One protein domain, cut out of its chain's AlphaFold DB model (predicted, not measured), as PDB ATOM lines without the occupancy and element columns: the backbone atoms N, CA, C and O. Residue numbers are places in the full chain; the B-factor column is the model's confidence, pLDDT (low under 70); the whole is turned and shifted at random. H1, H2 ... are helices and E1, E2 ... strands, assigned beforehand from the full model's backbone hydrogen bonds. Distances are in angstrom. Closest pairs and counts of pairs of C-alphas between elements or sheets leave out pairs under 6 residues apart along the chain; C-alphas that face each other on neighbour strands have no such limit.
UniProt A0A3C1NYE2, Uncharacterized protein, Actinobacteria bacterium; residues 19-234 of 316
ATOM      1  N   VAL A  19      35.139 -42.408  59.773       53.50
ATOM      2  CA  VAL A  19      36.229 -43.171  59.169       53.50
ATOM      3  C   VAL A  19      37.243 -42.198  58.609       53.50
ATOM      4  O   VAL A  19      37.082 -41.717  57.493       53.50
ATOM      5  N   ASP A  20      38.291 -41.940  59.386       62.41
ATOM      6  CA  ASP A  20      39.520 -41.313  58.908       62.41
ATOM      7  C   ASP A  20      40.546 -42.415  58.622       62.41
ATOM      8  O   ASP A  20      41.110 -43.037  59.531       62.41
ATOM      9  N   ALA A  21      40.728 -42.725  57.340       62.34
ATOM     10  CA  ALA A  21      41.636 -43.765  56.887       62.34
ATOM     11  C   ALA A  21      42.651 -43.214  55.887       62.34
ATOM     12  O   ALA A  21      42.322 -42.685  54.827       62.34
ATOM     13  N   SER A  22      43.928 -43.422  56.198       64.50
ATOM     14  CA  SER A  22      45.042 -43.102  55.313       64.50
ATOM     15  C   SER A  22      45.483 -44.334  54.521       64.50
ATOM     16  O   SER A  22      45.932 -45.335  55.081       64.50
ATOM     17  N   LEU A  23      45.400 -44.257  53.193       73.88
ATOM     18  CA  LEU A  23      45.664 -45.362  52.273       73.88
ATOM     19  C   LEU A  23      46.936 -45.128  51.463       73.88
ATOM     20  O   LEU A  23      47.269 -44.015  51.075       73.88
ATOM     21  N   LYS A  24      47.662 -46.191  51.118       78.94
ATOM     22  CA  LYS A  24      48.889 -46.053  50.310       78.94
ATOM     23  C   LYS A  24      48.619 -45.861  48.814       78.94
ATOM     24  O   LYS A  24      49.554 -45.594  48.060       78.94
ATOM     25  N   SER A  25      47.376 -45.976  48.342       83.00
ATOM     26  CA  SER A  25      47.047 -45.853  46.916       83.00
ATOM     27  C   SER A  25      45.624 -45.350  46.671       83.00
ATOM     28  O   SER A  25      44.736 -45.589  47.483       83.00
ATOM     29  N   TYR A  26      45.406 -44.731  45.505       83.88
ATOM     30  CA  TYR A  26      44.065 -44.358  45.041       83.88
ATOM     31  C   TYR A  26      43.177 -45.574  44.766       83.88
ATOM     32  O   TYR A  26      41.969 -45.478  44.913       83.88
ATOM     33  N   ASN A  27      43.752 -46.729  44.406       82.56
ATOM     34  CA  ASN A  27      42.969 -47.955  44.242       82.56
ATOM     35  C   ASN A  27      42.341 -48.380  45.573       82.56
ATOM     36  O   ASN A  27      41.186 -48.783  45.588       82.56
ATOM     37  N   GLY A  28      43.089 -48.254  46.676       79.25
ATOM     38  CA  GLY A  28      42.546 -48.472  48.013       79.25
ATOM     39  C   GLY A  28      41.416 -47.490  48.316       79.25
ATOM     40  O   GLY A  28      40.386 -47.905  48.827       79.25
ATOM     41  N   ALA A  29      41.581 -46.210  47.964       81.81
ATOM     42  CA  ALA A  29      40.536 -45.205  48.170       81.81
ATOM     43  C   ALA A  29      39.280 -45.523  47.347       81.81
ATOM     44  O   ALA A  29      38.187 -45.558  47.893       81.81
ATOM     45  N   ALA A  30      39.427 -45.862  46.065       80.69
ATOM     46  CA  ALA A  30      38.316 -46.277  45.213       80.69
ATOM     47  C   ALA A  30      37.608 -47.538  45.739       80.69
ATOM     48  O   ALA A  30      36.384 -47.611  45.708       80.69
ATOM     49  N   GLN A  31      38.364 -48.518  46.248       77.50
ATOM     50  CA  GLN A  31      37.807 -49.713  46.895       77.50
ATOM     51  C   GLN A  31      37.046 -49.365  48.171       77.50
ATOM     52  O   GLN A  31      35.973 -49.903  48.413       77.50
ATOM     53  N   MET A  32      37.586 -48.448  48.965       77.88
ATOM     54  CA  MET A  32      36.943 -47.970  50.176       77.88
ATOM     55  C   MET A  32      35.651 -47.204  49.870       77.88
ATOM     56  O   MET A  32      34.695 -47.326  50.618       77.88
ATOM     57  N   MET A  33      35.573 -46.473  48.757       77.06
ATOM     58  CA  MET A  33      34.357 -45.755  48.352       77.06
ATOM     59  C   MET A  33      33.288 -46.657  47.710       77.06
ATOM     60  O   MET A  33      32.130 -46.258  47.666       77.06
ATOM     61  N   ASP A  34      33.657 -47.851  47.229       73.50
ATOM     62  CA  ASP A  34      32.750 -48.925  46.777       73.50
ATOM     63  C   ASP A  34      31.582 -48.463  45.890       73.50
ATOM     64  O   ASP A  34      30.415 -48.765  46.123       73.50
ATOM     65  N   GLY A  35      31.893 -47.653  44.879       67.75
ATOM     66  CA  GLY A  35      30.902 -47.183  43.906       67.75
ATOM     67  C   GLY A  35      30.006 -46.035  44.378       67.75
ATOM     68  O   GLY A  35      29.311 -45.456  43.547       67.75
ATOM     69  N   ALA A  36      30.076 -45.616  45.650       66.25
ATOM     70  CA  ALA A  36      29.409 -44.393  46.108       66.25
ATOM     71  C   ALA A  36      29.869 -43.156  45.324       66.25
ATOM     72  O   ALA A  36      29.091 -42.227  45.110       66.25
ATOM     73  N   ALA A  37      31.132 -43.160  44.894       69.56
ATOM     74  CA  ALA A  37      31.699 -42.191  43.973       69.56
ATOM     75  C   ALA A  37      32.847 -42.796  43.170       69.56
ATOM     76  O   ALA A  37      33.451 -43.804  43.551       69.56
ATOM     77  N   VAL A  38      33.182 -42.115  42.079       79.56
ATOM     78  CA  VAL A  38      34.406 -42.368  41.328       79.56
ATOM     79  C   VAL A  38      35.516 -41.516  41.932       79.56
ATOM     80  O   VAL A  38      35.395 -40.292  41.999       79.56
ATOM     81  N   VAL A  39      36.590 -42.172  42.364       86.25
ATOM     82  CA  VAL A  39      37.828 -41.507  42.784       86.25
ATOM     83  C   VAL A  39      38.679 -41.260  41.546       86.25
ATOM     84  O   VAL A  39      38.812 -42.152  40.713       86.25
ATOM     85  N   TYR A  40      39.282 -40.088  41.421       91.50
ATOM     86  CA  TYR A  40      40.146 -39.723  40.306       91.50
ATOM     87  C   TYR A  40      41.605 -39.671  40.745       91.50
ATOM     88  O   TYR A  40      41.934 -39.581  41.917       91.50
ATOM     89  N   LYS A  41      42.538 -39.771  39.800       92.06
ATOM     90  CA  LYS A  41      43.957 -39.532  40.082       92.06
ATOM     91  C   LYS A  41      44.608 -38.756  38.945       92.06
ATOM     92  O   LYS A  41      44.277 -39.005  37.784       92.06
ATOM     93  N   PRO A  42      45.596 -37.899  39.235       93.81
ATOM     94  CA  PRO A  42      46.386 -37.269  38.193       93.81
ATOM     95  C   PRO A  42      47.357 -38.282  37.568       93.81
ATOM     96  O   PRO A  42      48.136 -38.938  38.266       93.81
ATOM     97  N   THR A  43      47.352 -38.381  36.240       92.56
ATOM     98  CA  THR A  43      48.367 -39.107  35.446       92.56
ATOM     99  C   THR A  43      49.588 -38.243  35.131       92.56
ATOM    100  O   THR A  43      50.672 -38.758  34.859       92.56
ATOM    101  N   TYR A  44      49.432 -36.923  35.229       92.38
ATOM    102  CA  TYR A  44      50.486 -35.930  35.098       92.38
ATOM    103  C   TYR A  44      50.521 -35.061  36.354       92.38
ATOM    104  O   TYR A  44      49.497 -34.535  36.770       92.38
ATOM    105  N   THR A  45      51.703 -34.889  36.948       91.19
ATOM    106  CA  THR A  45      51.899 -34.123  38.196       91.19
ATOM    107  C   THR A  45      52.922 -32.997  38.039       91.19
ATOM    108  O   THR A  45      53.502 -32.543  39.020       91.19
ATOM    109  N   ALA A  46      53.235 -32.579  36.806       92.62
ATOM    110  CA  ALA A  46      54.262 -31.565  36.522       92.62
ATOM    111  C   ALA A  46      55.646 -31.853  37.157       92.62
ATOM    112  O   ALA A  46      56.380 -30.942  37.558       92.62
ATOM    113  N   GLY A  47      55.999 -33.140  37.254       90.81
ATOM    114  CA  GLY A  47      57.249 -33.612  37.856       90.81
ATOM    115  C   GLY A  47      57.245 -33.644  39.388       90.81
ATOM    116  O   GLY A  47      58.269 -33.980  39.984       90.81
ATOM    117  N   LEU A  48      56.120 -33.322  40.034       91.00
ATOM    118  CA  LEU A  48      55.968 -33.447  41.479       91.00
ATOM    119  C   LEU A  48      55.829 -34.921  41.857       91.00
ATOM    120  O   LEU A  48      54.970 -35.642  41.345       91.00
ATOM    121  N   LYS A  49      56.689 -35.377  42.765       86.50
ATOM    122  CA  LYS A  49      56.584 -36.714  43.349       86.50
ATOM    123  C   LYS A  49      55.577 -36.675  44.490       86.50
ATOM    124  O   LYS A  49      55.570 -35.718  45.261       86.50
ATOM    125  N   ARG A  50      54.776 -37.731  44.630       80.69
ATOM    126  CA  ARG A  50      54.104 -37.993  45.906       80.69
ATOM    127  C   ARG A  50      55.193 -38.295  46.936       80.69
ATOM    128  O   ARG A  50      56.141 -39.011  46.601       80.69
ATOM    129  N   ASP A  51      55.103 -37.715  48.128       69.44
ATOM    130  CA  ASP A  51      56.038 -38.026  49.214       69.44
ATOM    131  C   ASP A  51      56.087 -39.562  49.404       69.44
ATOM    132  O   ASP A  51      55.035 -40.207  49.348       69.44
ATOM    133  N   PRO A  52      57.265 -40.191  49.579       54.84
ATOM    134  CA  PRO A  52      57.362 -41.612  49.917       54.84
ATOM    135  C   PRO A  52      56.493 -42.047  51.112       54.84
ATOM    136  O   PRO A  52      56.116 -43.216  51.182       54.84
ATOM    137  N   GLY A  53      56.170 -41.127  52.029       64.06
ATOM    138  CA  GLY A  53      55.224 -41.336  53.128       64.06
ATOM    139  C   GLY A  53      53.795 -40.848  52.864       64.06
ATOM    140  O   GLY A  53      52.926 -41.105  53.690       64.06
ATOM    141  N   ALA A  54      53.523 -40.170  51.742       69.19
ATOM    142  CA  ALA A  54      52.210 -39.586  51.476       69.19
ATOM    143  C   ALA A  54      51.147 -40.661  51.258       69.19
ATOM    144  O   ALA A  54      51.254 -41.530  50.375       69.19
ATOM    145  N   THR A  55      50.087 -40.531  52.039       81.50
ATOM    146  CA  THR A  55      48.866 -41.316  51.971       81.50
ATOM    147  C   THR A  55      47.832 -40.602  51.101       81.50
ATOM    148  O   THR A  55      47.966 -39.431  50.749       81.50
ATOM    149  N   VAL A  56      46.840 -41.366  50.666       82.25
ATOM    150  CA  VAL A  56      45.561 -40.855  50.197       82.25
ATOM    151  C   VAL A  56      44.654 -40.888  51.413       82.25
ATOM    152  O   VAL A  56      44.389 -41.970  51.937       82.25
ATOM    153  N   THR A  57      44.243 -39.725  51.888       82.94
ATOM    154  CA  THR A  57      43.330 -39.610  53.024       82.94
ATOM    155  C   THR A  57      41.911 -39.809  52.528       82.94
ATOM    156  O   THR A  57      41.540 -39.231  51.506       82.94
ATOM    157  N   VAL A  58      41.134 -40.617  53.242       80.69
ATOM    158  CA  VAL A  58      39.703 -40.809  53.024       80.69
ATOM    159  C   VAL A  58      38.988 -40.467  54.322       80.69
ATOM    160  O   VAL A  58      39.275 -41.082  55.346       80.69
ATOM    161  N   VAL A  59      38.069 -39.503  54.266       80.75
ATOM    162  CA  VAL A  59      37.150 -39.181  55.365       80.75
ATOM    163  C   VAL A  59      35.730 -39.469  54.913       80.75
ATOM    164  O   VAL A  59      35.333 -39.112  53.800       80.75
ATOM    165  N   SER A  60      34.965 -40.105  55.788       78.00
ATOM    166  CA  SER A  60      33.538 -40.345  55.626       78.00
ATOM    167  C   SER A  60      32.895 -40.231  56.995       78.00
ATOM    168  O   SER A  60      33.171 -41.101  57.815       78.00
ATOM    169  N   ASN A  61      32.024 -39.244  57.205       77.94
ATOM    170  CA  ASN A  61      31.319 -39.035  58.474       77.94
ATOM    171  C   ASN A  61      29.813 -38.897  58.220       77.94
ATOM    172  O   ASN A  61      29.403 -38.366  57.189       77.94
ATOM    173  N   ASP A  62      28.979 -39.361  59.150       77.56
ATOM    174  CA  ASP A  62      27.517 -39.159  59.133       77.56
ATOM    175  C   ASP A  62      26.818 -39.494  57.800       77.56
ATOM    176  O   ASP A  62      25.842 -38.851  57.398       77.56
ATOM    177  N   LEU A  63      27.320 -40.504  57.083       78.69
ATOM    178  CA  LEU A  63      26.799 -40.833  55.762       78.69
ATOM    179  C   LEU A  63      25.393 -41.419  55.817       78.69
ATOM    180  O   LEU A  63      25.118 -42.413  56.494       78.69
ATOM    181  N   VAL A  64      24.528 -40.852  54.980       79.62
ATOM    182  CA  VAL A  64      23.220 -41.416  54.662       79.62
ATOM    183  C   VAL A  64      23.306 -42.011  53.270       79.62
ATOM    184  O   VAL A  64      23.614 -41.301  52.317       79.62
ATOM    185  N   VAL A  65      23.013 -43.303  53.147       74.75
ATOM    186  CA  VAL A  65      22.970 -44.012  51.860       74.75
ATOM    187  C   VAL A  65      21.525 -44.377  51.562       74.75
ATOM    188  O   VAL A  65      20.831 -44.940  52.405       74.75
ATOM    189  N   THR A  66      21.046 -44.000  50.381       72.69
ATOM    190  CA  THR A  66      19.698 -44.293  49.893       72.69
ATOM    191  C   THR A  66      19.819 -44.955  48.532       72.69
ATOM    192  O   THR A  66      20.488 -44.426  47.650       72.69
ATOM    193  N   ASP A  67      19.180 -46.114  48.373       70.62
ATOM    194  CA  ASP A  67      19.193 -46.892  47.129       70.62
ATOM    195  C   ASP A  67      20.610 -47.218  46.606       70.62
ATOM    196  O   ASP A  67      20.833 -47.276  45.399       70.62
ATOM    197  N   GLY A  68      21.577 -47.427  47.513       65.88
ATOM    198  CA  GLY A  68      22.977 -47.710  47.173       65.88
ATOM    199  C   GLY A  68      23.836 -46.474  46.876       65.88
ATOM    200  O   GLY A  68      25.043 -46.608  46.689       65.88
ATOM    201  N   THR A  69      23.260 -45.270  46.889       69.06
ATOM    202  CA  THR A  69      23.977 -44.010  46.638       69.06
ATOM    203  C   THR A  69      24.078 -43.173  47.914       69.06
ATOM    204  O   THR A  69      23.123 -43.069  48.685       69.06
ATOM    205  N   VAL A  70      25.225 -42.529  48.147       76.00
ATOM    206  CA  VAL A  70      25.382 -41.578  49.259       76.00
ATOM    207  C   VAL A  70      24.530 -40.333  48.989       76.00
ATOM    208  O   VAL A  70      24.731 -39.626  48.006       76.00
ATOM    209  N   ALA A  71      23.565 -40.076  49.868       78.81
ATOM    210  CA  ALA A  71      22.597 -38.989  49.770       78.81
ATOM    211  C   ALA A  71      22.990 -37.753  50.596       78.81
ATOM    212  O   ALA A  71      22.624 -36.635  50.233       78.81
ATOM    213  N   SER A  72      23.706 -37.940  51.710       83.12
ATOM    214  CA  SER A  72      24.220 -36.864  52.571       83.12
ATOM    215  C   SER A  72      25.310 -37.384  53.518       83.12
ATOM    216  O   SER A  72      25.665 -38.560  53.463       83.12
ATOM    217  N   GLY A  73      25.803 -36.518  54.407       81.81
ATOM    218  CA  GLY A  73      26.932 -36.774  55.313       81.81
ATOM    219  C   GLY A  73      28.164 -36.023  54.837       81.81
ATOM    220  O   GLY A  73      28.010 -35.107  54.043       81.81
ATOM    221  N   GLU A  74      29.366 -36.383  55.265       81.81
ATOM    222  CA  GLU A  74      30.621 -35.749  54.864       81.81
ATOM    223  C   GLU A  74      31.527 -36.726  54.132       81.81
ATOM    224  O   GLU A  74      31.677 -37.863  54.567       81.81
ATOM    225  N   THR A  75      32.154 -36.285  53.039       82.12
ATOM    226  CA  THR A  75      33.159 -37.089  52.338       82.12
ATOM    227  C   THR A  75      34.377 -36.266  51.950       82.12
ATOM    228  O   THR A  75      34.291 -35.064  51.684       82.12
ATOM    229  N   TYR A  76      35.524 -36.931  51.922       86.06
ATOM    230  CA  TYR A  76      36.773 -36.380  51.428       86.06
ATOM    231  C   TYR A  76      37.656 -37.506  50.916       86.06
ATOM    232  O   TYR A  76      37.833 -38.516  51.593       86.06
ATOM    233  N   VAL A  77      38.253 -37.308  49.749       86.38
ATOM    234  CA  VAL A  77      39.416 -38.066  49.298       86.38
ATOM    235  C   VAL A  77      40.475 -37.059  48.886       86.38
ATOM    236  O   VAL A  77      40.178 -36.123  48.150       86.38
ATOM    237  N   GLY A  78      41.711 -37.213  49.349       87.44
ATOM    238  CA  GLY A  78      42.752 -36.278  48.947       87.44
ATOM    239  C   GLY A  78      44.167 -36.798  49.051       87.44
ATOM    240  O   GLY A  78      44.462 -37.741  49.785       87.44
ATOM    241  N   ALA A  79      45.053 -36.174  48.279       88.12
ATOM    242  CA  ALA A  79      46.470 -36.503  48.262       88.12
ATOM    243  C   ALA A  79      47.331 -35.285  47.918       88.12
ATOM    244  O   ALA A  79      46.992 -34.484  47.045       88.12
ATOM    245  N   THR A  80      48.505 -35.219  48.544       89.12
ATOM    246  CA  THR A  80      49.491 -34.156  48.332       89.12
ATOM    247  C   THR A  80      50.693 -34.657  47.525       89.12
ATOM    248  O   THR A  80      51.231 -35.744  47.762       89.12
ATOM    249  N   TYR A  81      51.154 -33.832  46.587       91.31
ATOM    250  CA  TYR A  81      52.337 -34.026  45.754       91.31
ATOM    251  C   TYR A  81      53.289 -32.840  45.898       91.31
ATOM    252  O   TYR A  81      52.870 -31.684  45.954       91.31
ATOM    253  N   GLY A  82      54.591 -33.114  45.868       90.31
ATOM    254  CA  GLY A  82      55.614 -32.088  46.041       90.31
ATOM    255  C   GLY A  82      55.759 -31.633  47.495       90.31
ATOM    256  O   GLY A  82      55.280 -32.280  48.421       90.31
ATOM    257  N   SER A  83      56.499 -30.544  47.699       84.00
ATOM    258  CA  SER A  83      56.732 -29.957  49.023       84.00
ATOM    259  C   SER A  83      57.189 -28.503  48.892       84.00
ATOM    260  O   SER A  83      57.820 -28.140  47.894       84.00
ATOM    261  N   LYS A  84      56.952 -27.699  49.937       81.31
ATOM    262  CA  LYS A  84      57.426 -26.309  50.047       81.31
ATOM    263  C   LYS A  84      57.021 -25.477  48.820       81.31
ATOM    264  O   LYS A  84      55.841 -25.339  48.552       81.31
ATOM    265  N   SER A  85      58.000 -24.983  48.060       84.75
ATOM    266  CA  SER A  85      57.829 -24.030  46.963       84.75
ATOM    267  C   SER A  85      57.141 -24.581  45.718       84.75
ATOM    268  O   SER A  85      56.856 -23.803  44.815       84.75
ATOM    269  N   ARG A  86      56.940 -25.902  45.612       91.69
ATOM    270  CA  ARG A  86      56.122 -26.507  44.556       91.69
ATOM    271  C   ARG A  86      55.280 -27.628  45.140       91.69
ATOM    272  O   ARG A  86      55.808 -28.701  45.457       91.69
ATOM    273  N   LYS A  87      53.982 -27.374  45.267       91.19
ATOM    274  CA  LYS A  87      53.006 -28.278  45.877       91.19
ATOM    275  C   LYS A  87      51.752 -28.364  45.008       91.19
ATOM    276  O   LYS A  87      51.345 -27.388  44.381       91.19
ATOM    277  N   LEU A  88      51.166 -29.553  44.971       93.06
ATOM    278  CA  LEU A  88      49.842 -29.826  44.424       93.06
ATOM    279  C   LEU A  88      49.081 -30.642  45.463       93.06
ATOM    280  O   LEU A  88      49.580 -31.681  45.892       93.06
ATOM    281  N   THR A  89      47.871 -30.224  45.798       91.12
ATOM    282  CA  THR A  89      46.935 -31.031  46.574       91.12
ATOM    283  C   THR A  89      45.705 -31.316  45.727       91.12
ATOM    284  O   THR A  89      45.165 -30.429  45.067       91.12
ATOM    285  N   VAL A  90      45.298 -32.579  45.706       92.00
ATOM    286  CA  VAL A  90      44.058 -33.034  45.080       92.00
ATOM    287  C   VAL A  90      43.042 -33.232  46.190       92.00
ATOM    288  O   VAL A  90      43.342 -33.918  47.166       92.00
ATOM    289  N   HIS A  91      41.862 -32.649  46.022       90.25
ATOM    290  CA  HIS A  91      40.731 -32.806  46.922       90.25
ATOM    291  C   HIS A  91      39.516 -33.251  46.124       90.25
ATOM    292  O   HIS A  91      39.179 -32.663  45.097       90.25
ATOM    293  N   GLU A  92      38.841 -34.270  46.621       90.06
ATOM    294  CA  GLU A  92      37.683 -34.872  45.988       90.06
ATOM    295  C   GLU A  92      36.595 -35.123  47.016       90.06
ATOM    296  O   GLU A  92      36.865 -35.365  48.196       90.06
ATOM    297  N   LYS A  93      35.351 -35.081  46.556       87.75
ATOM    298  CA  LYS A  93      34.178 -35.286  47.396       87.75
ATOM    299  C   LYS A  93      33.018 -35.833  46.573       87.75
ATOM    300  O   LYS A  93      32.839 -35.463  45.413       87.75
ATOM    301  N   ILE A  94      32.185 -36.654  47.210       85.44
ATOM    302  CA  ILE A  94      30.940 -37.147  46.627       85.44
ATOM    303  C   ILE A  94      29.892 -36.027  46.533       85.44
ATOM    304  O   ILE A  94      29.620 -35.301  47.494       85.44
ATOM    305  N   GLY A  95      29.229 -35.919  45.391       82.12
ATOM    306  CA  GLY A  95      28.110 -35.015  45.165       82.12
ATOM    307  C   GLY A  95      26.978 -35.244  46.164       82.12
ATOM    308  O   GLY A  95      26.683 -36.370  46.546       82.12
ATOM    309  N   GLY A  96      26.346 -34.159  46.611       78.94
ATOM    310  CA  GLY A  96      25.282 -34.215  47.622       78.94
ATOM    311  C   GLY A  96      25.772 -34.288  49.074       78.94
ATOM    312  O   GLY A  96      24.963 -34.128  49.983       78.94
ATOM    313  N   THR A  97      27.078 -34.448  49.316       82.00
ATOM    314  CA  THR A  97      27.642 -34.494  50.679       82.00
ATOM    315  C   THR A  97      28.177 -33.137  51.168       82.00
ATOM    316  O   THR A  97      28.114 -32.124  50.471       82.00
ATOM    317  N   THR A  98      28.671 -33.135  52.401       82.69
ATOM    318  CA  THR A  98      29.676 -32.348  53.137       82.69
ATOM    319  C   THR A  98      31.107 -32.453  52.628       82.69
ATOM    320  O   THR A  98      31.469 -33.548  52.212       82.69
ATOM    321  N   TRP A  99      31.958 -31.427  52.706       79.69
ATOM    322  CA  TRP A  99      33.394 -31.728  52.833       79.69
ATOM    323  C   TRP A  99      33.640 -32.250  54.256       79.69
ATOM    324  O   TRP A  99      33.008 -31.739  55.178       79.69
ATOM    325  N   GLY A 100      34.496 -33.263  54.423       67.81
ATOM    326  CA  GLY A 100      34.886 -33.776  55.747       67.81
ATOM    327  C   GLY A 100      35.404 -32.667  56.667       67.81
ATOM    328  O   GLY A 100      36.237 -31.869  56.241       67.81
ATOM    329  N   THR A 101      34.914 -32.612  57.909       60.00
ATOM    330  CA  THR A 101      35.327 -31.623  58.928       60.00
ATOM    331  C   THR A 101      36.553 -32.043  59.743       60.00
ATOM    332  O   THR A 101      37.065 -31.251  60.535       60.00
ATOM    333  N   GLY A 102      37.057 -33.262  59.531       53.09
ATOM    334  CA  GLY A 102      38.299 -33.740  60.131       53.09
ATOM    335  C   GLY A 102      39.500 -32.944  59.620       53.09
ATOM    336  O   GLY A 102      39.906 -33.111  58.472       53.09
ATOM    337  N   GLU A 103      40.045 -32.066  60.471       46.47
ATOM    338  CA  GLU A 103      41.423 -31.546  60.422       46.47
ATOM    339  C   GLU A 103      42.345 -32.550  59.695       46.47
ATOM    340  O   GLU A 103      42.430 -33.704  60.100       46.47
ATOM    341  N   GLN A 104      43.035 -32.206  58.599       48.22
ATOM    342  CA  GLN A 104      44.416 -31.730  58.762       48.22
ATOM    343  C   GLN A 104      45.098 -31.078  57.540       48.22
ATOM    344  O   GLN A 104      46.207 -30.594  57.720       48.22
ATOM    345  N   ASP A 105      44.532 -31.011  56.329       46.50
ATOM    346  CA  ASP A 105      45.389 -30.679  55.161       46.50
ATOM    347  C   ASP A 105      44.755 -29.854  54.032       46.50
ATOM    348  O   ASP A 105      45.324 -29.726  52.945       46.50
ATOM    349  N   LEU A 106      43.604 -29.233  54.275       52.22
ATOM    350  CA  LEU A 106      43.166 -28.137  53.416       52.22
ATOM    351  C   LEU A 106      43.877 -26.871  53.891       52.22
ATOM    352  O   LEU A 106      43.559 -26.355  54.963       52.22
ATOM    353  N   PHE A 107      44.801 -26.343  53.084       49.34
ATOM    354  CA  PHE A 107      45.533 -25.095  53.366       49.34
ATOM    355  C   PHE A 107      44.581 -23.929  53.702       49.34
ATOM    356  O   PHE A 107      44.949 -22.997  54.412       49.34
ATOM    357  N   PHE A 108      43.334 -24.025  53.227       50.62
ATOM    358  CA  PHE A 108      42.264 -23.044  53.389       50.62
ATOM    359  C   PHE A 108      41.232 -23.361  54.481       50.62
ATOM    360  O   PHE A 108      40.514 -22.459  54.896       50.62
ATOM    361  N   CYS A 109      41.138 -24.602  54.968       52.25
ATOM    362  CA  CYS A 109      40.038 -25.048  55.845       52.25
ATOM    363  C   CYS A 109      40.487 -25.241  57.306       52.25
ATOM    364  O   CYS A 109      39.957 -26.083  58.028       52.25
ATOM    365  N   ALA A 110      41.453 -24.438  57.770       46.22
ATOM    366  CA  ALA A 110      41.810 -24.336  59.187       46.22
ATOM    367  C   ALA A 110      40.722 -23.555  59.964       46.22
ATOM    368  O   ALA A 110      40.936 -22.426  60.404       46.22
ATOM    369  N   GLY A 111      39.521 -24.132  60.071       44.75
ATOM    370  CA  GLY A 111      38.369 -23.539  60.752       44.75
ATOM    371  C   GLY A 111      37.045 -24.228  60.399       44.75
ATOM    372  O   GLY A 111      36.617 -24.224  59.248       44.75
ATOM    373  N   ILE A 112      36.378 -24.785  61.414       44.94
ATOM    374  CA  ILE A 112      35.235 -25.717  61.313       44.94
ATOM    375  C   ILE A 112      33.997 -25.090  60.631       44.94
ATOM    376  O   ILE A 112      33.196 -25.793  60.022       44.94
ATOM    377  N   GLU A 113      33.832 -23.762  60.666       47.22
ATOM    378  CA  GLU A 113      32.626 -23.102  60.134       47.22
ATOM    379  C   GLU A 113      32.628 -22.889  58.608       47.22
ATOM    380  O   GLU A 113      31.563 -22.687  58.023       47.22
ATOM    381  N   MET A 114      33.784 -22.951  57.935       47.25
ATOM    382  CA  MET A 114      33.908 -22.538  56.522       47.25
ATOM    383  C   MET A 114      33.880 -23.702  55.520       47.25
ATOM    384  O   MET A 114      33.704 -23.469  54.326       47.25
ATOM    385  N   CYS A 115      33.988 -24.951  55.985       54.66
ATOM    386  CA  CYS A 115      33.953 -26.144  55.129       54.66
ATOM    387  C   CYS A 115      32.513 -26.630  54.831       54.66
ATOM    388  O   CYS A 115      32.309 -27.635  54.140       54.66
ATOM    389  N   ASN A 116      31.493 -25.894  55.296       56.06
ATOM    390  CA  ASN A 116      30.097 -26.141  54.949       56.06
ATOM    391  C   ASN A 116      29.843 -25.789  53.473       56.06
ATOM    392  O   ASN A 116      29.982 -24.646  53.055       56.06
ATOM    393  N   ARG A 117      29.457 -26.830  52.726       60.16
ATOM    394  CA  ARG A 117      28.878 -26.852  51.377       60.16
ATOM    395  C   ARG A 117      29.563 -25.958  50.336       60.16
ATOM    396  O   ARG A 117      29.324 -24.764  50.227       60.16
ATOM    397  N   ASP A 118      30.327 -26.625  49.472       69.81
ATOM    398  CA  ASP A 118      30.930 -26.066  48.261       69.81
ATOM    399  C   ASP A 118      31.765 -24.800  48.511       69.81
ATOM    400  O   ASP A 118      31.694 -23.860  47.727       69.81
ATOM    401  N   TRP A 119      32.573 -24.775  49.579       67.25
ATOM    402  CA  TRP A 119      33.428 -23.637  49.965       67.25
ATOM    403  C   TRP A 119      34.219 -23.034  48.792       67.25
ATOM    404  O   TRP A 119      34.378 -21.820  48.689       67.25
ATOM    405  N   TRP A 120      34.650 -23.875  47.849       67.19
ATOM    406  CA  TRP A 120      35.355 -23.473  46.634       67.19
ATOM    407  C   TRP A 120      34.509 -22.579  45.703       67.19
ATOM    408  O   TRP A 120      35.048 -21.788  44.932       67.19
ATOM    409  N   ARG A 121      33.171 -22.656  45.760       69.69
ATOM    410  CA  ARG A 121      32.259 -21.789  44.991       69.69
ATOM    411  C   ARG A 121      32.221 -20.370  45.534       69.69
ATOM    412  O   ARG A 121      32.111 -19.439  44.730       69.69
ATOM    413  N   ASP A 122      32.343 -20.253  46.851       68.44
ATOM    414  CA  ASP A 122      32.362 -19.010  47.623       68.44
ATOM    415  C   ASP A 122      33.781 -18.465  47.824       68.44
ATOM    416  O   ASP A 122      33.959 -17.399  48.411       68.44
ATOM    417  N   PHE A 123      34.787 -19.169  47.306       68.75
ATOM    418  CA  PHE A 123      36.200 -18.914  47.551       68.75
ATOM    419  C   PHE A 123      36.611 -17.436  47.432       68.75
ATOM    420  O   PHE A 123      37.168 -16.892  48.385       68.75
ATOM    421  N   PRO A 124      36.244 -16.696  46.373       64.06
ATOM    422  CA  PRO A 124      36.687 -15.308  46.262       64.06
ATOM    423  C   PRO A 124      36.020 -14.345  47.254       64.06
ATOM    424  O   PRO A 124      36.495 -13.232  47.456       64.06
ATOM    425  N   ARG A 125      34.898 -14.745  47.867       68.12
ATOM    426  CA  ARG A 125      34.246 -13.982  48.939       68.12
ATOM    427  C   ARG A 125      34.964 -14.178  50.272       68.12
ATOM    428  O   ARG A 125      34.971 -13.270  51.096       68.12
ATOM    429  N   LEU A 126      35.503 -15.373  50.492       67.62
ATOM    430  CA  LEU A 126      36.073 -15.794  51.768       67.62
ATOM    431  C   LEU A 126      37.559 -15.434  51.896       67.62
ATOM    432  O   LEU A 126      38.016 -15.187  53.009       67.62
ATOM    433  N   TRP A 127      38.280 -15.328  50.774       74.50
ATOM    434  CA  TRP A 127      39.711 -15.013  50.741       74.50
ATOM    435  C   TRP A 127      39.998 -13.774  49.872       74.50
ATOM    436  O   TRP A 127      40.136 -13.897  48.656       74.50
ATOM    437  N   PRO A 128      40.089 -12.566  50.469       73.38
ATOM    438  CA  PRO A 128      40.235 -11.298  49.740       73.38
ATOM    439  C   PRO A 128      41.520 -11.163  48.910       73.38
ATOM    440  O   PRO A 128      41.593 -10.312  48.022       73.38
ATOM    441  N   GLU A 129      42.548 -11.947  49.228       77.69
ATOM    442  CA  GLU A 129      43.804 -12.041  48.482       77.69
ATOM    443  C   GLU A 129      43.712 -12.955  47.247       77.69
ATOM    444  O   GLU A 129      44.642 -12.999  46.439       77.69
ATOM    445  N   TRP A 130      42.583 -13.643  47.067       83.38
ATOM    446  CA  TRP A 130      42.303 -14.486  45.915       83.38
ATOM    447  C   TRP A 130      41.254 -13.868  45.007       83.38
ATOM    448  O   TRP A 130      40.301 -13.226  45.446       83.38
ATOM    449  N   GLY A 131      41.420 -14.103  43.714       86.31
ATOM    450  CA  GLY A 131      40.526 -13.591  42.695       86.31
ATOM    451  C   GLY A 131      40.214 -14.613  41.619       86.31
ATOM    452  O   GLY A 131      40.880 -15.640  41.472       86.31
ATOM    453  N   THR A 132      39.164 -14.325  40.857       89.06
ATOM    454  CA  THR A 132      38.788 -15.156  39.711       89.06
ATOM    455  C   THR A 132      39.761 -14.885  38.570       89.06
ATOM    456  O   THR A 132      39.961 -13.728  38.202       89.06
ATOM    457  N   VAL A 133      40.336 -15.948  38.004       91.94
ATOM    458  CA  VAL A 133      41.081 -15.884  36.737       91.94
ATOM    459  C   VAL A 133      40.106 -16.069  35.576       91.94
ATOM    460  O   VAL A 133      40.083 -15.276  34.639       91.94
ATOM    461  N   GLY A 134      39.236 -17.082  35.658       91.12
ATOM    462  CA  GLY A 134      38.211 -17.323  34.646       91.12
ATOM    463  C   GLY A 134      37.614 -18.727  34.687       91.12
ATOM    464  O   GLY A 134      37.697 -19.441  35.688       91.12
ATOM    465  N   THR A 135      37.001 -19.117  33.571       93.69
ATOM    466  CA  THR A 135      36.477 -20.468  33.335       93.69
ATOM    467  C   THR A 135      37.135 -21.084  32.114       93.69
ATOM    468  O   THR A 135      37.296 -20.406  31.101       93.69
ATOM    469  N   VAL A 136      37.441 -22.375  32.181       95.94
ATOM    470  CA  VAL A 136      38.079 -23.133  31.099       95.94
ATOM    471  C   VAL A 136      37.311 -24.423  30.828       95.94
ATOM    472  O   VAL A 136      36.701 -24.984  31.736       95.94
ATOM    473  N   GLN A 137      37.329 -24.891  29.580       97.12
ATOM    474  CA  GLN A 137      36.849 -26.229  29.232       97.12
ATOM    475  C   GLN A 137      38.019 -27.210  29.313       97.12
ATOM    476  O   GLN A 137      39.098 -26.925  28.791       97.12
ATOM    477  N   LEU A 138      37.810 -28.341  29.977       95.38
ATOM    478  CA  LEU A 138      38.807 -29.388  30.163       95.38
ATOM    479  C   LEU A 138      38.256 -30.704  29.639       95.38
ATOM    480  O   LEU A 138      37.164 -31.096  30.031       95.38
ATOM    481  N   ASP A 139      39.038 -31.410  28.833       93.81
ATOM    482  CA  ASP A 139      38.758 -32.801  28.493       93.81
ATOM    483  C   ASP A 139      39.416 -33.688  29.553       93.81
ATOM    484  O   ASP A 139      40.640 -33.689  29.692       93.81
ATOM    485  N   VAL A 140      38.595 -34.380  30.342       91.69
ATOM    486  CA  VAL A 140      39.015 -35.154  31.519       91.69
ATOM    487  C   VAL A 140      38.578 -36.607  31.359       91.69
ATOM    488  O   VAL A 140      37.454 -36.873  30.937       91.69
ATOM    489  N   GLY A 141      39.447 -37.554  31.710       86.25
ATOM    490  CA  GLY A 141      39.192 -38.989  31.584       86.25
ATOM    491  C   GLY A 141      40.310 -39.734  30.858       86.25
ATOM    492  O   GLY A 141      41.320 -39.153  30.453       86.25
ATOM    493  N   GLU A 142      40.132 -41.046  30.712       82.06
ATOM    494  CA  GLU A 142      41.084 -41.897  29.993       82.06
ATOM    495  C   GLU A 142      41.170 -41.492  28.509       82.06
ATOM    496  O   GLU A 142      40.157 -41.104  27.917       82.06
ATOM    497  N   PRO A 143      42.349 -41.579  27.863       80.50
ATOM    498  CA  PRO A 143      42.483 -41.273  26.441       80.50
ATOM    499  C   PRO A 143      41.490 -42.076  25.583       80.50
ATOM    500  O   PRO A 143      41.545 -43.302  25.543       80.50
ATOM    501  N   GLY A 144      40.605 -41.376  24.867       80.75
ATOM    502  CA  GLY A 144      39.539 -41.980  24.053       80.75
ATOM    503  C   GLY A 144      38.163 -42.058  24.729       80.75
ATOM    504  O   GLY A 144      37.179 -42.273  24.030       80.75
ATOM    505  N   GLU A 145      38.079 -41.809  26.039       83.44
ATOM    506  CA  GLU A 145      36.839 -41.790  26.840       83.44
ATOM    507  C   GLU A 145      36.692 -40.469  27.624       83.44
ATOM    508  O   GLU A 145      36.069 -40.398  28.683       83.44
ATOM    509  N   GLN A 146      37.315 -39.403  27.121       87.44
ATOM    510  CA  GLN A 146      37.322 -38.097  27.773       87.44
ATOM    511  C   GLN A 146      35.944 -37.435  27.715       87.44
ATOM    512  O   GLN A 146      35.249 -37.492  26.701       87.44
ATOM    513  N   THR A 147      35.589 -36.740  28.792       87.12
ATOM    514  CA  THR A 147      34.412 -35.874  28.868       87.12
ATOM    515  C   THR A 147      34.843 -34.430  29.064       87.12
ATOM    516  O   THR A 147      35.692 -34.134  29.907       87.12
ATOM    517  N   THR A 148      34.233 -33.524  28.302       92.88
ATOM    518  CA  THR A 148      34.456 -32.088  28.456       92.88
ATOM    519  C   THR A 148      33.691 -31.558  29.668       92.88
ATOM    520  O   THR A 148      32.464 -31.665  29.745       92.88
ATOM    521  N   VAL A 149      34.409 -30.940  30.602       92.69
ATOM    522  CA  VAL A 149      33.860 -30.293  31.797       92.69
ATOM    523  C   VAL A 149      34.270 -28.829  31.864       92.69
ATOM    524  O   VAL A 149      35.347 -28.434  31.422       92.69
ATOM    525  N   THR A 150      33.413 -28.007  32.464       94.81
ATOM    526  CA  THR A 150      33.727 -26.602  32.730       94.81
ATOM    527  C   THR A 150      34.368 -26.469  34.106       94.81
ATOM    528  O   THR A 150      33.730 -26.767  35.117       94.81
ATOM    529  N   ALA A 151      35.605 -25.983  34.145       95.00
ATOM    530  CA  ALA A 151      36.325 -25.689  35.373       95.00
ATOM    531  C   ALA A 151      36.372 -24.187  35.655       95.00
ATOM    532  O   ALA A 151      36.451 -23.361  34.742       95.00
ATOM    533  N   ARG A 152      36.347 -23.835  36.940       93.88
ATOM    534  CA  ARG A 152      36.599 -22.478  37.442       93.88
ATOM    535  C   ARG A 152      38.030 -22.408  37.947       93.88
ATOM    536  O   ARG A 152      38.473 -23.346  38.610       93.88
ATOM    537  N   VAL A 153      38.719 -21.309  37.652       93.81
ATOM    538  CA  VAL A 153      40.097 -21.092  38.092       93.81
ATOM    539  C   VAL A 153      40.217 -19.797  38.880       93.81
ATOM    540  O   VAL A 153      39.706 -18.745  38.478       93.81
ATOM    541  N   PHE A 154      40.925 -19.894  39.995       92.25
ATOM    542  CA  PHE A 154      41.240 -18.814  40.912       92.25
ATOM    543  C   PHE A 154      42.746 -18.758  41.134       92.25
ATOM    544  O   PHE A 154      43.440 -19.772  41.017       92.25
ATOM    545  N   ALA A 155      43.241 -17.574  41.469       92.31
ATOM    546  CA  ALA A 155      44.640 -17.373  41.804       92.31
ATOM    547  C   ALA A 155      44.796 -16.392  42.961       92.31
ATOM    548  O   ALA A 155      43.895 -15.596  43.240       92.31
ATOM    549  N   LYS A 156      45.952 -16.443  43.619       88.50
ATOM    550  CA  LYS A 156      46.366 -15.439  44.591       88.50
ATOM    551  C   LYS A 156      46.828 -14.196  43.836       88.50
ATOM    552  O   LYS A 156      47.920 -14.170  43.279       88.50
ATOM    553  N   CYS A 157      45.983 -13.172  43.795       85.56
ATOM    554  CA  CYS A 157      46.273 -11.942  43.068       85.56
ATOM    555  C   CYS A 157      47.514 -11.265  43.666       85.56
ATOM    556  O   CYS A 157      47.568 -10.997  44.870       85.56
ATOM    557  N   ARG A 158      48.480 -10.892  42.822       76.62
ATOM    558  CA  ARG A 158      49.482  -9.901  43.230       76.62
ATOM    559  C   ARG A 158      48.772  -8.582  43.515       76.62
ATOM    560  O   ARG A 158      47.779  -8.262  42.860       76.62
ATOM    561  N   GLU A 159      49.275  -7.803  44.472       66.81
ATOM    562  CA  GLU A 159      48.811  -6.428  44.671       66.81
ATOM    563  C   GLU A 159      49.007  -5.644  43.364       66.81
ATOM    564  O   GLU A 159      50.090  -5.133  43.073       66.81
ATOM    565  N   LYS A 160      47.956  -5.563  42.540       55.59
ATOM    566  CA  LYS A 160      47.891  -4.595  41.448       55.59
ATOM    567  C   LYS A 160      47.888  -3.233  42.135       55.59
ATOM    568  O   LYS A 160      47.032  -2.979  42.982       55.59
ATOM    569  N   SER A 161      48.903  -2.417  41.847       42.59
ATOM    570  CA  SER A 161      49.135  -1.109  42.468       42.59
ATOM    571  C   SER A 161      47.823  -0.352  42.687       42.59
ATOM    572  O   SER A 161      46.985  -0.290  41.791       42.59
ATOM    573  N   SER A 162      47.675   0.204  43.885       40.00
ATOM    574  CA  SER A 162      46.479   0.745  44.546       40.00
ATOM    575  C   SER A 162      45.641   1.821  43.821       40.00
ATOM    576  O   SER A 162      44.852   2.496  44.474       40.00
ATOM    577  N   GLU A 163      45.761   2.019  42.511       41.47
ATOM    578  CA  GLU A 163      45.077   3.098  41.776       41.47
ATOM    579  C   GLU A 163      43.688   2.744  41.236       41.47
ATOM    580  O   GLU A 163      42.988   3.608  40.715       41.47
ATOM    581  N   SER A 164      43.218   1.511  41.411       40.00
ATOM    582  CA  SER A 164      41.882   1.135  40.939       40.00
ATOM    583  C   SER A 164      41.318  -0.037  41.724       40.00
ATOM    584  O   SER A 164      41.095  -1.113  41.176       40.00
ATOM    585  N   ARG A 165      41.092   0.158  43.027       44.56
ATOM    586  CA  ARG A 165      40.211  -0.722  43.804       44.56
ATOM    587  C   ARG A 165      38.821  -0.076  43.800       44.56
ATOM    588  O   ARG A 165      38.631   0.914  44.508       44.56
ATOM    589  N   PRO A 166      37.858  -0.543  42.981       42.44
ATOM    590  CA  PRO A 166      36.485  -0.085  43.112       42.44
ATOM    591  C   PRO A 166      35.991  -0.485  44.503       42.44
ATOM    592  O   PRO A 166      36.273  -1.584  44.976       42.44
ATOM    593  N   SER A 167      35.254   0.409  45.153       46.50
ATOM    594  CA  SER A 167      34.657   0.230  46.483       46.50
ATOM    595  C   SER A 167      33.507  -0.798  46.515       46.50
ATOM    596  O   SER A 167      32.659  -0.729  47.401       46.50
ATOM    597  N   ASP A 168      33.442  -1.736  45.572       45.72
ATOM    598  CA  ASP A 168      32.292  -2.623  45.412       45.72
ATOM    599  C   ASP A 168      32.664  -4.095  45.540       45.72
ATOM    600  O   ASP A 168      33.758  -4.516  45.170       45.72
ATOM    601  N   THR A 169      31.686  -4.854  46.033       50.00
ATOM    602  CA  THR A 169      31.560  -6.299  46.328       50.00
ATOM    603  C   THR A 169      32.016  -7.299  45.250       50.00
ATOM    604  O   THR A 169      31.659  -8.476  45.296       50.00
ATOM    605  N   THR A 170      32.786  -6.868  44.260       56.16
ATOM    606  CA  THR A 170      33.281  -7.691  43.160       56.16
ATOM    607  C   THR A 170      34.616  -8.307  43.555       56.16
ATOM    608  O   THR A 170      35.565  -7.595  43.877       56.16
ATOM    609  N   SER A 171      34.682  -9.639  43.525       60.94
ATOM    610  CA  SER A 171      35.928 -10.401  43.657       60.94
ATOM    611  C   SER A 171      37.038  -9.771  42.804       60.94
ATOM    612  O   SER A 171      36.770  -9.443  41.644       60.94
ATOM    613  N   PRO A 172      38.278  -9.651  43.310       70.62
ATOM    614  CA  PRO A 172      39.386  -9.188  42.485       70.62
ATOM    615  C   PRO A 172      39.562 -10.123  41.278       70.62
ATOM    616  O   PRO A 172      39.246 -11.316  41.345       70.62
ATOM    617  N   GLN A 173      40.011  -9.559  40.157       80.62
ATOM    618  CA  GLN A 173      40.276 -10.298  38.924       80.62
ATOM    619  C   GLN A 173      41.788 -10.484  38.766       80.62
ATOM    620  O   GLN A 173      42.535  -9.504  38.632       80.62
ATOM    621  N   CYS A 174      42.223 -11.741  38.814       88.69
ATOM    622  CA  CYS A 174      43.626 -12.121  38.659       88.69
ATOM    623  C   CYS A 174      43.907 -12.536  37.211       88.69
ATOM    624  O   CYS A 174      42.988 -12.867  36.461       88.69
ATOM    625  N   ASP A 175      45.182 -12.541  36.837       91.50
ATOM    626  CA  ASP A 175      45.635 -13.003  35.525       91.50
ATOM    627  C   ASP A 175      46.223 -14.421  35.626       91.50
ATOM    628  O   ASP A 175      46.601 -14.883  36.703       91.50
ATOM    629  N   GLU A 176      46.352 -15.132  34.501       94.25
ATOM    630  CA  GLU A 176      46.924 -16.493  34.469       94.25
ATOM    631  C   GLU A 176      48.338 -16.563  35.081       94.25
ATOM    632  O   GLU A 176      48.735 -17.587  35.637       94.25
ATOM    633  N   SER A 177      49.101 -15.466  35.021       93.62
ATOM    634  CA  SER A 177      50.439 -15.376  35.614       93.62
ATOM    635  C   SER A 177      50.448 -15.390  37.142       93.62
ATOM    636  O   SER A 177      51.496 -15.657  37.723       93.62
ATOM    637  N   ASP A 178      49.320 -15.084  37.787       93.19
ATOM    638  CA  ASP A 178      49.206 -15.064  39.249       93.19
ATOM    639  C   ASP A 178      49.079 -16.486  39.826       93.19
ATOM    640  O   ASP A 178      49.349 -16.717  41.000       93.19
ATOM    641  N   VAL A 179      48.741 -17.475  38.990       93.94
ATOM    642  CA  VAL A 179      48.546 -18.883  39.390       93.94
ATOM    643  C   VAL A 179      49.813 -19.482  40.004       93.94
ATOM    644  O   VAL A 179      49.725 -20.302  40.917       93.94
ATOM    645  N   SER A 180      50.996 -19.032  39.565       93.38
ATOM    646  CA  SER A 180      52.276 -19.478  40.130       93.38
ATOM    647  C   SER A 180      52.436 -19.148  41.611       93.38
ATOM    648  O   SER A 180      53.179 -19.837  42.307       93.38
ATOM    649  N   ASP A 181      51.751 -18.112  42.089       90.81
ATOM    650  CA  ASP A 181      51.843 -17.628  43.468       90.81
ATOM    651  C   ASP A 181      50.810 -18.312  44.383       90.81
ATOM    652  O   ASP A 181      50.838 -18.145  45.604       90.81
ATOM    653  N   GLY A 182      49.901 -19.080  43.781       91.31
ATOM    654  CA  GLY A 182      48.804 -19.792  44.417       91.31
ATOM    655  C   GLY A 182      47.675 -19.972  43.409       91.31
ATOM    656  O   GLY A 182      47.146 -18.985  42.902       91.31
ATOM    657  N   GLY A 183      47.301 -21.216  43.118       92.19
ATOM    658  CA  GLY A 183      46.271 -21.558  42.141       92.19
ATOM    659  C   GLY A 183      45.233 -22.516  42.709       92.19
ATOM    660  O   GLY A 183      45.577 -23.454  43.426       92.19
ATOM    661  N   LEU A 184      43.967 -22.302  42.358       93.25
ATOM    662  CA  LEU A 184      42.879 -23.225  42.658       93.25
ATOM    663  C   LEU A 184      42.058 -23.462  41.397       93.25
ATOM    664  O   LEU A 184      41.586 -22.516  40.769       93.25
ATOM    665  N   LEU A 185      41.875 -24.724  41.028       94.88
ATOM    666  CA  LEU A 185      41.038 -25.133  39.907       94.88
ATOM    667  C   LEU A 185      39.989 -26.121  40.405       94.88
ATOM    668  O   LEU A 185      40.326 -27.111  41.041       94.88
ATOM    669  N   SER A 186      38.719 -25.876  40.093       93.06
ATOM    670  CA  SER A 186      37.607 -26.713  40.557       93.06
ATOM    671  C   SER A 186      36.663 -27.090  39.421       93.06
ATOM    672  O   SER A 186      36.301 -26.221  38.620       93.06
ATOM    673  N   PHE A 187      36.206 -28.340  39.390       93.12
ATOM    674  CA  PHE A 187      35.198 -28.840  38.452       93.12
ATOM    675  C   PHE A 187      34.425 -30.021  39.046       93.12
ATOM    676  O   PHE A 187      34.854 -30.635  40.018       93.12
ATOM    677  N   THR A 188      33.283 -30.344  38.444       90.62
ATOM    678  CA  THR A 188      32.454 -31.488  38.841       90.62
ATOM    679  C   THR A 188      32.457 -32.519  37.721       90.62
ATOM    680  O   THR A 188      32.056 -32.215  36.595       90.62
ATOM    681  N   MET A 189      32.858 -33.744  38.039       88.06
ATOM    682  CA  MET A 189      32.704 -34.901  37.169       88.06
ATOM    683  C   MET A 189      31.325 -35.510  37.386       88.06
ATOM    684  O   MET A 189      30.946 -35.866  38.502       88.06
ATOM    685  N   LYS A 190      30.557 -35.625  36.307       76.75
ATOM    686  CA  LYS A 190      29.407 -36.529  36.269       76.75
ATOM    687  C   LYS A 190      29.912 -37.881  35.800       76.75
ATOM    688  O   LYS A 190      30.908 -37.912  35.079       76.75
ATOM    689  N   ASP A 191      29.256 -38.946  36.247       66.00
ATOM    690  CA  ASP A 191      29.608 -40.309  35.862       66.00
ATOM    691  C   ASP A 191      29.930 -40.368  34.365       66.00
ATOM    692  O   ASP A 191      29.201 -39.808  33.536       66.00
ATOM    693  N   LEU A 192      31.057 -40.996  34.038       49.00
ATOM    694  CA  LEU A 192      31.287 -41.395  32.665       49.00
ATOM    695  C   LEU A 192      30.251 -42.491  32.449       49.00
ATOM    696  O   LEU A 192      30.431 -43.602  32.944       49.00
ATOM    697  N   GLU A 193      29.164 -42.184  31.737       37.53
ATOM    698  CA  GLU A 193      28.345 -43.192  31.057       37.53
ATOM    699  C   GLU A 193      29.257 -43.913  30.049       37.53
ATOM    700  O   GLU A 193      29.196 -43.726  28.838       37.53
ATOM    701  N   GLY A 194      30.193 -44.702  30.569       33.94
ATOM    702  CA  GLY A 194      31.035 -45.594  29.819       33.94
ATOM    703  C   GLY A 194      30.118 -46.699  29.355       33.94
ATOM    704  O   GLY A 194      29.654 -47.505  30.167       33.94
ATOM    705  N   ASP A 195      29.862 -46.684  28.053       33.12
ATOM    706  CA  ASP A 195      29.037 -47.558  27.223       33.12
ATOM    707  C   ASP A 195      29.478 -49.039  27.275       33.12
ATOM    708  O   ASP A 195      29.702 -49.732  26.285       33.12
ATOM    709  N   SER A 196      29.604 -49.569  28.487       37.25
ATOM    710  CA  SER A 196      29.578 -50.981  28.791       37.25
ATOM    711  C   SER A 196      28.193 -51.259  29.357       37.25
ATOM    712  O   SER A 196      27.984 -51.322  30.570       37.25
ATOM    713  N   GLY A 197      27.225 -51.451  28.450       32.41
ATOM    714  CA  GLY A 197      25.832 -51.860  28.697       32.41
ATOM    715  C   GLY A 197      25.642 -53.180  29.473       32.41
ATOM    716  O   GLY A 197      24.646 -53.875  29.310       32.41
ATOM    717  N   LYS A 198      26.609 -53.553  30.314       38.16
ATOM    718  CA  LYS A 198      26.585 -54.629  31.299       38.16
ATOM    719  C   LYS A 198      26.717 -54.133  32.749       38.16
ATOM    720  O   LYS A 198      26.385 -54.912  33.635       38.16
ATOM    721  N   ARG A 199      27.158 -52.889  33.017       41.56
ATOM    722  CA  ARG A 199      27.227 -52.333  34.392       41.56
ATOM    723  C   ARG A 199      25.959 -51.594  34.824       41.56
ATOM    724  O   ARG A 199      25.515 -51.777  35.951       41.56
ATOM    725  N   ALA A 200      25.296 -50.896  33.902       39.38
ATOM    726  CA  ALA A 200      24.080 -50.121  34.178       39.38
ATOM    727  C   ALA A 200      22.844 -50.954  34.596       39.38
ATOM    728  O   ALA A 200      21.801 -50.397  34.921       39.38
ATOM    729  N   VAL A 201      22.927 -52.291  34.588       37.06
ATOM    730  CA  VAL A 201      21.800 -53.175  34.946       37.06
ATOM    731  C   VAL A 201      21.850 -53.617  36.421       37.06
ATOM    732  O   VAL A 201      20.880 -54.199  36.901       37.06
ATOM    733  N   ARG A 202      22.929 -53.322  37.172       39.62
ATOM    734  CA  ARG A 202      22.997 -53.608  38.623       39.62
ATOM    735  C   ARG A 202      23.113 -52.384  39.527       39.62
ATOM    736  O   ARG A 202      22.456 -52.401  40.563       39.62
ATOM    737  N   ASP A 203      23.810 -51.327  39.120       43.31
ATOM    738  CA  ASP A 203      24.112 -50.214  40.026       43.31
ATOM    739  C   ASP A 203      23.477 -48.919  39.514       43.31
ATOM    740  O   ASP A 203      23.876 -48.349  38.497       43.31
ATOM    741  N   LYS A 204      22.417 -48.479  40.192       41.56
ATOM    742  CA  LYS A 204      21.775 -47.190  39.940       41.56
ATOM    743  C   LYS A 204      22.696 -46.081  40.469       41.56
ATOM    744  O   LYS A 204      22.958 -46.029  41.660       41.56
ATOM    745  N   SER A 205      23.140 -45.205  39.565       47.84
ATOM    746  CA  SER A 205      23.750 -43.885  39.808       47.84
ATOM    747  C   SER A 205      24.923 -43.829  40.796       47.84
ATOM    748  O   SER A 205      24.728 -43.565  41.984       47.84
ATOM    749  N   ALA A 206      26.157 -43.931  40.290       55.25
ATOM    750  CA  ALA A 206      27.289 -43.340  41.002       55.25
ATOM    751  C   ALA A 206      27.046 -41.823  41.132       55.25
ATOM    752  O   ALA A 206      26.632 -41.161  40.172       55.25
ATOM    753  N   ALA A 207      27.246 -41.269  42.327       64.88
ATOM    754  CA  ALA A 207      27.107 -39.834  42.534       64.88
ATOM    755  C   ALA A 207      28.217 -39.071  41.786       64.88
ATOM    756  O   ALA A 207      29.289 -39.606  41.503       64.88
ATOM    757  N   THR A 208      27.959 -37.804  41.451       83.94
ATOM    758  CA  THR A 208      28.967 -36.922  40.840       83.94
ATOM    759  C   THR A 208      30.172 -36.759  41.766       83.94
ATOM    760  O   THR A 208      29.990 -36.792  42.977       83.94
ATOM    761  N   THR A 209      31.365 -36.486  41.245       87.81
ATOM    762  CA  THR A 209      32.546 -36.176  42.070       87.81
ATOM    763  C   THR A 209      32.943 -34.718  41.871       87.81
ATOM    764  O   THR A 209      33.227 -34.298  40.749       87.81
ATOM    765  N   ASP A 210      32.972 -33.933  42.945       89.56
ATOM    766  CA  ASP A 210      33.565 -32.595  42.927       89.56
ATOM    767  C   ASP A 210      35.075 -32.719  43.127       89.56
ATOM    768  O   ASP A 210      35.516 -33.347  44.087       89.56
ATOM    769  N   ILE A 211      35.855 -32.112  42.233       92.25
ATOM    770  CA  ILE A 211      37.318 -32.140  42.247       92.25
ATOM    771  C   ILE A 211      37.838 -30.714  42.390       92.25
ATOM    772  O   ILE A 211      37.448 -29.815  41.639       92.25
ATOM    773  N   VAL A 212      38.751 -30.519  43.335       93.12
ATOM    774  CA  VAL A 212      39.487 -29.276  43.553       93.12
ATOM    775  C   VAL A 212      40.980 -29.581  43.540       93.12
ATOM    776  O   VAL A 212      41.471 -30.419  44.293       93.12
ATOM    777  N   LEU A 213      41.705 -28.892  42.666       94.56
ATOM    778  CA  LEU A 213      43.156 -28.901  42.597       94.56
ATOM    779  C   LEU A 213      43.677 -27.610  43.201       94.56
ATOM    780  O   LEU A 213      43.382 -26.523  42.704       94.56
ATOM    781  N   GLU A 214      44.473 -27.745  44.246       91.94
ATOM    782  CA  GLU A 214      45.166 -26.645  44.895       91.94
ATOM    783  C   GLU A 214      46.652 -26.703  44.545       91.94
ATOM    784  O   GLU A 214      47.261 -27.773  44.577       91.94
ATOM    785  N   THR A 215      47.264 -25.564  44.231       93.25
ATOM    786  CA  THR A 215      48.690 -25.517  43.935       93.25
ATOM    787  C   THR A 215      49.402 -24.272  44.446       93.25
ATOM    788  O   THR A 215      48.841 -23.183  44.502       93.25
ATOM    789  N   GLU A 216      50.685 -24.448  44.755       92.38
ATOM    790  CA  GLU A 216      51.661 -23.391  44.991       92.38
ATOM    791  C   GLU A 216      52.878 -23.649  44.088       92.38
ATOM    792  O   GLU A 216      53.369 -24.782  44.013       92.38
ATOM    793  N   GLY A 217      53.361 -22.625  43.376       93.31
ATOM    794  CA  GLY A 217      54.556 -22.721  42.529       93.31
ATOM    795  C   GLY A 217      54.389 -23.501  41.220       93.31
ATOM    796  O   GLY A 217      55.393 -23.856  40.589       93.31
ATOM    797  N   LEU A 218      53.155 -23.802  40.801       95.62
ATOM    798  CA  LEU A 218      52.854 -24.297  39.455       95.62
ATOM    799  C   LEU A 218      52.243 -23.187  38.609       95.62
ATOM    800  O   LEU A 218      51.358 -22.471  39.059       95.62
ATOM    801  N   ASP A 219      52.707 -23.061  37.370       96.25
ATOM    802  CA  ASP A 219      52.097 -22.137  36.421       96.25
ATOM    803  C   ASP A 219      50.728 -22.637  35.927       96.25
ATOM    804  O   ASP A 219      50.340 -23.796  36.118       96.25
ATOM    805  N   TRP A 220      50.003 -21.741  35.257       96.50
ATOM    806  CA  TRP A 220      48.712 -22.026  34.639       96.50
ATOM    807  C   TRP A 220      48.730 -23.288  33.768       96.50
ATOM    808  O   TRP A 220      47.897 -24.173  33.940       96.50
ATOM    809  N   ASN A 221      49.710 -23.423  32.871       97.19
ATOM    810  CA  ASN A 221      49.769 -24.547  31.938       97.19
ATOM    811  C   ASN A 221      49.963 -25.886  32.658       97.19
ATOM    812  O   ASN A 221      49.375 -26.893  32.260       97.19
ATOM    813  N   ALA A 222      50.779 -25.910  33.711       97.00
ATOM    814  CA  ALA A 222      50.961 -27.077  34.555       97.00
ATOM    815  C   ALA A 222      49.653 -27.448  35.266       97.00
ATOM    816  O   ALA A 222      49.264 -28.614  35.208       97.00
ATOM    817  N   LEU A 223      48.954 -26.475  35.863       97.12
ATOM    818  CA  LEU A 223      47.671 -26.697  36.537       97.12
ATOM    819  C   LEU A 223      46.606 -27.250  35.576       97.12
ATOM    820  O   LEU A 223      45.984 -28.271  35.874       97.12
ATOM    821  N   ILE A 224      46.450 -26.643  34.394       97.75
ATOM    822  CA  ILE A 224      45.509 -27.111  33.364       97.75
ATOM    823  C   ILE A 224      45.852 -28.534  32.905       97.75
ATOM    824  O   ILE A 224      44.968 -29.385  32.826       97.75
ATOM    825  N   ARG A 225      47.132 -28.834  32.650       96.69
ATOM    826  CA  ARG A 225      47.559 -30.178  32.224       96.69
ATOM    827  C   ARG A 225      47.350 -31.244  33.291       96.69
ATOM    828  O   ARG A 225      47.036 -32.379  32.946       96.69
ATOM    829  N   ILE A 226      47.543 -30.908  34.567       96.69
ATOM    830  CA  ILE A 226      47.235 -31.818  35.676       96.69
ATOM    831  C   ILE A 226      45.736 -32.123  35.676       96.69
ATOM    832  O   ILE A 226      45.365 -33.292  35.727       96.69
ATOM    833  N   ALA A 227      44.894 -31.094  35.546       96.69
ATOM    834  CA  ALA A 227      43.442 -31.241  35.530       96.69
ATOM    835  C   ALA A 227      42.943 -32.105  34.360       96.69
ATOM    836  O   ALA A 227      42.166 -33.030  34.571       96.69
ATOM    837  N   GLN A 228      43.447 -31.868  33.146       95.56
ATOM    838  CA  GLN A 228      43.156 -32.704  31.969       95.56
ATOM    839  C   GLN A 228      43.671 -34.144  32.126       95.56
ATOM    840  O   GLN A 228      43.117 -35.079  31.560       95.56
ATOM    841  N   GLY A 229      44.737 -34.332  32.907       94.00
ATOM    842  CA  GLY A 229      45.319 -35.637  33.206       94.00
ATOM    843  C   GLY A 229      44.611 -36.410  34.320       94.00
ATOM    844  O   GLY A 229      45.136 -37.450  34.729       94.00
ATOM    845  N   MET A 230      43.483 -35.925  34.845       94.56
ATOM    846  CA  MET A 230      42.705 -36.643  35.853       94.56
ATOM    847  C   MET A 230      41.960 -37.813  35.203       94.56
ATOM    848  O   MET A 230      41.191 -37.629  34.260       94.56
ATOM    849  N   VAL A 231      42.179 -39.024  35.714       91.00
ATOM    850  CA  VAL A 231      41.533 -40.249  35.217       91.00
ATOM    851  C   VAL A 231      40.792 -40.966  36.340       91.00
ATOM    852  O   VAL A 231      41.269 -40.937  37.482       91.00
ATOM    853  N   PRO A 232      39.649 -41.609  36.049       87.81
ATOM    854  CA  PRO A 232      38.926 -42.388  37.040       87.81
ATOM    855  C   PRO A 232      39.773 -43.574  37.512       87.81
ATOM    856  O   PRO A 232      40.466 -44.244  36.745       87.81
ATOM    857  N   VAL A 233      39.697 -43.865  38.801       83.62
ATOM    858  CA  VAL A 233      40.320 -45.023  39.424       83.62
ATOM    859  C   VAL A 233      39.236 -46.040  39.688       83.62
ATOM    860  O   VAL A 233      38.415 -45.893  40.590       83.62
ATOM    861  N   LEU A 234      39.244 -47.101  38.889       69.19
ATOM    862  CA  LEU A 234      38.356 -48.223  39.126       69.19
ATOM    863  C   LEU A 234      38.869 -49.029  40.325       69.19
ATOM    864  O   LEU A 234      40.071 -49.321  40.388       69.19
TER     865      LEU A 234
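Overview. This is residues 19 to 234 of the 316 residues of an uncharacterized protein of Actinobacteria bacterium (UniProt A0A3C1NYE2). One large, twisted sheet of eight strands, E1 E3 E4 E5 E9 E8 E7 E6 in order across it, curls round helix H4; H1 packs over E3 on the same face, and the small strand pair E2 and E10 sits between these two helices. A long link, residues 95 to 122, runs over the opposite face, while residues 161 to 168 and 196 to 202 stick out at the two ends and make the length. The printed part has 216 residues with four named helices and ten named strands, along the chain E1 H1 E2 E3 E4 E5 H2 E6 E7 H3 E8 E9 H4 E10. Both sheets are antiparallel and the class is mixed, helices and strands. The whole is compact, with a radius of gyration of the C-alphas of 17.5 A, and elongated, spanning 61 by 37 by 34 A.

Arrangement. Start at E1, residues 19 to 23, an edge strand, and find its neighbour E3, residues 56 to 66, with N 21 and O 58 at 3.0 A. E3, E4, residues 69 to 83, and E5, residues 86 to 94, form a meander, each strand the antiparallel neighbour of the one before; look for N 59 and O 76 at 2.9 A, then N 79 and O 90 at 3.0 A. E3 bends by 78 degrees at residue 62 and E4 by 94 degrees at residue 72. Next across the sheet come E9, residues 209 to 216, with N 89 and O 214 at 2.8 A, and E8, residues 183 to 189, with N 185 and O 213 at 2.9 A. E7, residues 147 to 156, follows with N 154 and O 184 at 2.8 A, then the other edge strand E6, residues 130 to 140, with N 136 and O 151 at 2.9 A. H1, residues 26 to 33, H3, residues 176 to 181, and H4, residues 220 to 228, make two layers with the sheet, helices on one face of it. H1 has a height over the sheet of 8.5 A and runs along E3, at 16 degrees on the local plane. H3 and H4 touch about perpendicular, at 89 degrees, closest at the C-alphas of Val 179 and Trp 220, 5.7 A. E2, residues 39 to 42, pairs with E10, residues 230 to 233, antiparallel, with N 41 and O 231 at 2.9 A. H2, residues 123 to 126, only grazes the large sheet, with its residues 123 to 125. Every O i to N i+4 pair is within hydrogen-bond range in H1 and H4; H3 has 0 of 2, but 2 of 3 O i to N i+3 pairs, and H2 is too short for an i+4 pair.

Along the chain. Find C-alpha 19 at (36.229, -43.171, 59.169), where E1 begins. Then go to C-alpha 69 at (23.977, -44.010, 46.638); from there E4, the longest strand by residues, runs 35.7 A to C-alpha 83. E7 measures 28.4 A, E5 27.4 A, E3 26.1 A and E6 25.4 A. H4, the longest helix by residues, measures 12.3 A. E10 ends at C-alpha 233, at (40.320, -45.023, 39.424).

Size, cuts and confidence. The two C-alphas farthest apart, those of Glu 163 and Lys 198, are 61.5 A apart. The printed part has no cut. Long links join E2 to E3, E5 to H2, E7 to H3 and E8 to E9. The mean pLDDT of the printed part is 76.2; among the stretches under 70, look at residues 100 to 126, 159 to 171 and 191 to 207.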